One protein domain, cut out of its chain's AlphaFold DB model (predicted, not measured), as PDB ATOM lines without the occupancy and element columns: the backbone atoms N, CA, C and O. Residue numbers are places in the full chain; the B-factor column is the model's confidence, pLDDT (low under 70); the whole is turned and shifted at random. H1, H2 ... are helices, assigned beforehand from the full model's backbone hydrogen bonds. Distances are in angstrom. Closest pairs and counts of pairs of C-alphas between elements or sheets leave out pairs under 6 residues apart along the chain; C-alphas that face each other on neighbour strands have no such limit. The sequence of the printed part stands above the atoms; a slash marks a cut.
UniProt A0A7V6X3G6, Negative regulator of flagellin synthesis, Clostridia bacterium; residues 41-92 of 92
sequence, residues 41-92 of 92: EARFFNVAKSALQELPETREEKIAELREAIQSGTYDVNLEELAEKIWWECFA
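Overview. This is residues 41 to 92 of the 92 residues of the protein "Negative regulator of flagellin synthesis" of Clostridia bacterium (UniProt A0A7V6X3G6). Three separate helices are strung along an open hook that is empty inside: the longest, H1, makes the far end of the long arm, H2 continues that arm after a tight link, and residues 72 to 78 turn the chain so that H3 comes partly back across from H2. No helix packs on another, and there is no core. The printed part has 52 residues, with the named helices H1, H2 and H3 in that order and no named strand, and its class is all helix. It is extended, with a radius of gyration of the C-alphas of 17.3 A, and its outline is flat, spanning 46 by 31 by 14 A.

Along the chain. H1, residues 41 to 54, is 20.1 A from first to last C-alpha and begins with C-alpha 41 at (107.441, 54.289, 116.977). H2, residues 60 to 71, is 16.3 A long and begins with C-alpha 60 at (85.816, 68.224, 97.487). H3, residues 79 to 91, is 17.6 A long and ends with C-alpha 91 at (113.126, 78.297, 88.544).

Arrangement. H1 touches no helix. H1 and H2 are apart, with no C-alpha of the one within 8 A of the other. By the same test H2 and H3 are apart, and so are H1 and H3. Residues 41 to 64, 68 to 73 and 76 to 92 stand free. In H1, H2 and H3 every O i to N i+4 pair is within hydrogen-bond range.

Size, cuts and confidence. The two C-alphas farthest apart are those of Glu 41 and Gly 73, at 47.6 A. The printed part has no cut. The link from H1 to H2, 5 residues, is tight, the link from H2 to H3, 7 residues, is short, and no link is long. The mean pLDDT of the printed part is 87.2, and residue 92, the chain's last, is the one printed residue under 70.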
ATOM      1  N   GLU A  41     107.556  53.051 117.753       82.56
ATOM      2  CA  GLU A  41     107.441  54.289 116.977       82.56
ATOM      3  C   GLU A  41     107.193  54.033 115.485       82.56
ATOM      4  O   GLU A  41     106.283  54.601 114.888       82.56
ATOM      5  N   ALA A  42     107.945  53.114 114.875       84.12
ATOM      6  CA  ALA A  42     107.776  52.804 113.461       84.12
ATOM      7  C   ALA A  42     106.423  52.133 113.168       84.12
ATOM      8  O   ALA A  42     105.866  52.317 112.086       84.12
ATOM      9  N   ARG A  43     105.846  51.388 114.121       85.25
ATOM     10  CA  ARG A  43     104.473  50.871 113.984       85.25
ATOM     11  C   ARG A  43     103.455  52.005 114.004       85.25
ATOM     12  O   ARG A  43     102.597  52.039 113.128       85.25
ATOM     13  N   PHE A  44     103.581  52.942 114.943       85.94
ATOM     14  CA  PHE A  44     102.693  54.105 115.015       85.94
ATOM     15  C   PHE A  44     102.782  54.967 113.758       85.94
ATOM     16  O   PHE A  44     101.749  55.336 113.201       85.94
ATOM     17  N   PHE A  45     103.993  55.203 113.254       88.56
ATOM     18  CA  PHE A  45     104.201  55.939 112.013       88.56
ATOM     19  C   PHE A  45     103.519  55.266 110.816       88.56
ATOM     20  O   PHE A  45     102.862  55.940 110.030       88.56
ATOM     21  N   ASN A  46     103.630  53.940 110.687       85.69
ATOM     22  CA  ASN A  46     102.962  53.214 109.605       85.69
ATOM     23  C   ASN A  46     101.436  53.312 109.707       85.69
ATOM     24  O   ASN A  46     100.789  53.581 108.703       85.69
ATOM     25  N   VAL A  47     100.868  53.172 110.909       88.00
ATOM     26  CA  VAL A  47      99.419  53.323 111.127       88.00
ATOM     27  C   VAL A  47      98.955  54.739 110.778       88.00
ATOM     28  O   VAL A  47      97.981  54.902 110.047       88.00
ATOM     29  N   ALA A  48      99.674  55.764 111.240       86.62
ATOM     30  CA  ALA A  48      99.363  57.156 110.923       86.62
ATOM     31  C   ALA A  48      99.474  57.436 109.416       86.62
ATOM     32  O   ALA A  48      98.611  58.095 108.840       86.62
ATOM     33  N   LYS A  49     100.501  56.893 108.754       88.38
ATOM     34  CA  LYS A  49     100.692  57.020 107.306       88.38
ATOM     35  C   LYS A  49      99.566  56.346 106.522       88.38
ATOM     36  O   LYS A  49      99.073  56.941 105.570       88.38
ATOM     37  N   SER A  50      99.148  55.147 106.918       84.88
ATOM     38  CA  SER A  50      98.018  54.453 106.294       84.88
ATOM     39  C   SER A  50      96.716  55.233 106.466       84.88
ATOM     40  O   SER A  50      96.008  55.437 105.487       84.88
ATOM     41  N   ALA A  51      96.451  55.771 107.660       83.88
ATOM     42  CA  ALA A  51      95.273  56.605 107.898       83.88
ATOM     43  C   ALA A  51      95.268  57.881 107.032       83.88
ATOM     44  O   ALA A  51      94.220  58.300 106.555       83.88
ATOM     45  N   LEU A  52      96.436  58.485 106.781       83.06
ATOM     46  CA  LEU A  52      96.557  59.623 105.864       83.06
ATOM     47  C   LEU A  52      96.299  59.248 104.398       83.06
ATOM     48  O   LEU A  52      95.820  60.090 103.649       83.06
ATOM     49  N   GLN A  53      96.616  58.017 103.989       79.00
ATOM     50  CA  GLN A  53      96.354  57.521 102.632       79.00
ATOM     51  C   GLN A  53      94.884  57.151 102.404       79.00
ATOM     52  O   GLN A  53      94.419  57.193 101.271       79.00
ATOM     53  N   GLU A  54      94.161  56.775 103.460       79.12
ATOM     54  CA  GLU A  54      92.720  56.495 103.399       79.12
ATOM     55  C   GLU A  54      91.873  57.767 103.285       79.12
ATOM     56  O   GLU A  54      90.714  57.709 102.868       79.12
ATOM     57  N   LEU A  55      92.438  58.923 103.643       78.00
ATOM     58  CA  LEU A  55      91.780  60.199 103.411       78.00
ATOM     59  C   LEU A  55      91.682  60.461 101.904       78.00
ATOM     60  O   LEU A  55      92.633  60.192 101.167       78.00
ATOM     61  N   PRO A  56      90.558  61.024 101.429       77.12
ATOM     62  CA  PRO A  56      90.435  61.386 100.029       77.12
ATOM     63  C   PRO A  56      91.553  62.369  99.666       77.12
ATOM     64  O   PRO A  56      91.711  63.405 100.316       77.12
ATOM     65  N   GLU A  57      92.316  62.054  98.612       72.25
ATOM     66  CA  GLU A  57      93.399  62.921  98.117       72.25
ATOM     67  C   GLU A  57      92.899  64.338  97.817       72.25
ATOM     68  O   GLU A  57      93.640  65.317  97.907       72.25
ATOM     69  N   THR A  58      91.614  64.451  97.480       75.69
ATOM     70  CA  THR A  58      90.972  65.701  97.108       75.69
ATOM     71  C   THR A  58      89.929  66.110  98.146       75.69
ATOM     72  O   THR A  58      89.005  65.364  98.455       75.69
ATOM     73  N   ARG A  59      90.040  67.343  98.655       85.50
ATOM     74  CA  ARG A  59      89.036  67.948  99.546       85.50
ATOM     75  C   ARG A  59      87.927  68.585  98.714       85.50
ATOM     76  O   ARG A  59      87.996  69.773  98.405       85.50
ATOM     77  N   GLU A  60      86.929  67.788  98.344       84.56
ATOM     78  CA  GLU A  60      85.816  68.224  97.487       84.56
ATOM     79  C   GLU A  60      85.088  69.462  98.029       84.56
ATOM     80  O   GLU A  60      84.787  70.374  97.264       84.56
ATOM     81  N   GLU A  61      84.895  69.547  99.347       84.75
ATOM     82  CA  GLU A  61      84.284  70.702 100.022       84.75
ATOM     83  C   GLU A  61      85.057  72.002  99.756       84.75
ATOM     84  O   GLU A  61      84.484  72.995  99.311       84.75
ATOM     85  N   LYS A  62      86.387  71.971  99.914       87.00
ATOM     86  CA  LYS A  62      87.249  73.132  99.653       87.00
ATOM     87  C   LYS A  62      87.250  73.520  98.174       87.00
ATOM     88  O   LYS A  62      87.357  74.693  97.836       87.00
ATOM     89  N   ILE A  63      87.136  72.543  97.273       89.19
ATOM     90  CA  ILE A  63      87.015  72.817  95.837       89.19
ATOM     91  C   ILE A  63      85.681  73.491  95.523       89.19
ATOM     92  O   ILE A  63      85.658  74.414  94.713       89.19
ATOM     93  N   ALA A  64      84.586  73.039  96.132       89.56
ATOM     94  CA  ALA A  64      83.274  73.642  95.942       89.56
ATOM     95  C   ALA A  64      83.257  75.104  96.417       89.56
ATOM     96  O   ALA A  64      82.861  75.975  95.645       89.56
ATOM     97  N   GLU A  65      83.791  75.375  97.611       90.38
ATOM     98  CA  GLU A  65      83.927  76.730  98.165       90.38
ATOM     99  C   GLU A  65      84.744  77.648  97.242       90.38
ATOM    100  O   GLU A  65      84.306  78.738  96.874       90.38
ATOM    101  N   LEU A  66      85.915  77.186  96.788       90.69
ATOM    102  CA  LEU A  66      86.756  77.959  95.871       90.69
ATOM    103  C   LEU A  66      86.066  78.209  94.525       90.69
ATOM    104  O   LEU A  66      86.169  79.301  93.970       90.69
ATOM    105  N   ARG A  67      85.341  77.218  93.991       90.38
ATOM    106  CA  ARG A  67      84.569  77.380  92.748       90.38
ATOM    107  C   ARG A  67      83.479  78.434  92.901       90.38
ATOM    108  O   ARG A  67      83.300  79.232  91.985       90.38
ATOM    109  N   GLU A  68      82.779  78.451  94.029       92.19
ATOM    110  CA  GLU A  68      81.755  79.453  94.324       92.19
ATOM    111  C   GLU A  68      82.361  80.857  94.458       92.19
ATOM    112  O   GLU A  68      81.860  81.801  93.842       92.19
ATOM    113  N   ALA A  69      83.482  81.000  95.171       90.94
ATOM    114  CA  ALA A  69      84.204  82.270  95.289       90.94
ATOM    115  C   ALA A  69      84.663  82.808  93.919       90.94
ATOM    116  O   ALA A  69      84.591  84.008  93.652       90.94
ATOM    117  N   ILE A  70      85.098  81.920  93.019       92.25
ATOM    118  CA  ILE A  70      85.476  82.291  91.648       92.25
ATOM    119  C   ILE A  70      84.243  82.726  90.842       92.25
ATOM    120  O   ILE A  70      84.292  83.750  90.164       92.25
ATOM    121  N   GLN A  71      83.134  81.982  90.917       91.75
ATOM    122  CA  GLN A  71      81.901  82.302  90.180       91.75
ATOM    123  C   GLN A  71      81.249  83.607  90.648       91.75
ATOM    124  O   GLN A  71      80.735  84.366  89.829       91.75
ATOM    125  N   SER A  72      81.281  83.872  91.951       92.94
ATOM    126  CA  SER A  72      80.774  85.109  92.555       92.94
ATOM    127  C   SER A  72      81.724  86.300  92.381       92.94
ATOM    128  O   SER A  72      81.335  87.434  92.657       92.94
ATOM    129  N   GLY A  73      82.950  86.068  91.896       89.25
ATOM    130  CA  GLY A  73      83.961  87.102  91.678       89.25
ATOM    131  C   GLY A  73      84.599  87.637  92.962       89.25
ATOM    132  O   GLY A  73      85.271  88.663  92.915       89.25
ATOM    133  N   THR A  74      84.399  86.971  94.102       90.44
ATOM    134  CA  THR A  74      84.984  87.351  95.400       90.44
ATOM    135  C   THR A  74      86.307  86.646  95.687       90.44
ATOM    136  O   THR A  74      86.875  86.820  96.763       90.44
ATOM    137  N   TYR A  75      86.787  85.817  94.762       88.81
ATOM    138  CA  TYR A  75      88.093  85.183  94.870       88.81
ATOM    139  C   TYR A  75      89.205  86.210  94.630       88.81
ATOM    140  O   TYR A  75      89.482  86.582  93.490       88.81
ATOM    141  N   ASP A  76      89.822  86.666  95.717       89.69
ATOM    142  CA  ASP A  76      90.961  87.578  95.685       89.69
ATOM    143  C   ASP A  76      92.280  86.797  95.625       89.69
ATOM    144  O   ASP A  76      92.477  85.821  96.355       89.69
ATOM    145  N   VAL A  77      93.181  87.220  94.741       88.44
ATOM    146  CA  VAL A  77      94.480  86.573  94.534       88.44
ATOM    147  C   VAL A  77      95.574  87.532  94.953       88.44
ATOM    148  O   VAL A  77      95.771  88.578  94.334       88.44
ATOM    149  N   ASN A  78      96.353  87.129  95.954       93.31
ATOM    150  CA  ASN A  78      97.552  87.855  96.327       93.31
ATOM    151  C   ASN A  78      98.617  87.709  95.222       93.31
ATOM    152  O   ASN A  78      99.131  86.618  94.965       93.31
ATOM    153  N   LEU A  79      98.941  88.821  94.558       92.06
ATOM    154  CA  LEU A  79      99.898  88.853  93.449       92.06
ATOM    155  C   LEU A  79     101.328  88.508  93.883       92.06
ATOM    156  O   LEU A  79     102.079  87.955  93.081       92.06
ATOM    157  N   GLU A  80     101.704  88.816  95.125       92.19
ATOM    158  CA  GLU A  80     103.033  88.509  95.660       92.19
ATOM    159  C   GLU A  80     103.211  86.996  95.838       92.19
ATOM    160  O   GLU A  80     104.159  86.419  95.309       92.19
ATOM    161  N   GLU A  81     102.231  86.336  96.460       91.75
ATOM    162  CA  GLU A  81     102.213  84.875  96.616       91.75
ATOM    163  C   GLU A  81     102.156  84.153  95.262       91.75
ATOM    164  O   GLU A  81     102.789  83.112  95.070       91.75
ATOM    165  N   LEU A  82     101.412  84.703  94.296       92.25
ATOM    166  CA  LEU A  82     101.364  84.155  92.942       92.25
ATOM    167  C   LEU A  82     102.741  84.220  92.267       92.25
ATOM    168  O   LEU A  82     103.182  83.230  91.681       92.25
ATOM    169  N   ALA A  83     103.416  85.368  92.349       92.75
ATOM    170  CA  ALA A  83     104.746  85.548  91.779       92.75
ATOM    171  C   ALA A  83     105.777  84.623  92.445       92.75
ATOM    172  O   ALA A  83     106.575  83.999  91.745       92.75
ATOM    173  N   GLU A  84     105.718  84.477  93.769       94.44
ATOM    174  CA  GLU A  84     106.580  83.573  94.532       94.44
ATOM    175  C   GLU A  84     106.371  82.106  94.123       94.44
ATOM    176  O   GLU A  84     107.335  81.385  93.859       94.44
ATOM    177  N   LYS A  85     105.114  81.671  93.957       93.69
ATOM    178  CA  LYS A  85     104.810  80.317  93.467       93.69
ATOM    179  C   LYS A  85     105.312  80.063  92.053       93.69
ATOM    180  O   LYS A  85     105.859  78.994  91.793       93.69
ATOM    181  N   ILE A  86     105.119  81.018  91.143       94.50
ATOM    182  CA  ILE A  86     105.634  80.910  89.770       94.50
ATOM    183  C   ILE A  86     107.163  80.834  89.795       94.50
ATOM    184  O   ILE A  86     107.746  80.049  89.050       94.50
ATOM    185  N   TRP A  87     107.807  81.627  90.656       94.88
ATOM    186  CA  TRP A  87     109.253  81.606  90.812       94.88
ATOM    187  C   TRP A  87     109.751  80.235  91.271       94.88
ATOM    188  O   TRP A  87     110.624  79.658  90.624       94.88
ATOM    189  N   TRP A  88     109.180  79.689  92.347       92.38
ATOM    190  CA  TRP A  88     109.586  78.380  92.850       92.38
ATOM    191  C   TRP A  88     109.354  77.261  91.839       92.38
ATOM    192  O   TRP A  88     110.279  76.500  91.601       92.38
ATOM    193  N   GLU A  89     108.192  77.178  91.190       92.94
ATOM    194  CA  GLU A  89     107.932  76.036  90.295       92.94
ATOM    195  C   GLU A  89     108.606  76.119  88.931       92.94
ATOM    196  O   GLU A  89     108.755  75.104  88.251       92.94
ATOM    197  N   CYS A  90     108.989  77.316  88.491       87.38
ATOM    198  CA  CYS A  90     109.619  77.481  87.187       87.38
ATOM    199  C   CYS A  90     111.149  77.586  87.268       87.38
ATOM    200  O   CYS A  90     111.816  77.358  86.256       87.38
ATOM    201  N   PHE A  91     111.706  77.957  88.425       78.12
ATOM    202  CA  PHE A  91     113.126  78.297  88.544       78.12
ATOM    203  C   PHE A  91     113.865  77.630  89.714       78.12
ATOM    204  O   PHE A  91     115.092  77.764  89.756       78.12
ATOM    205  N   ALA A  92     113.183  76.938  90.638       65.06
ATOM    206  CA  ALA A  92     113.834  76.070  91.632       65.06
ATOM    207  C   ALA A  92     113.985  74.634  91.105       65.06
ATOM    208  O   ALA A  92     114.984  73.987  91.498       65.06
TER     209      ALA A  92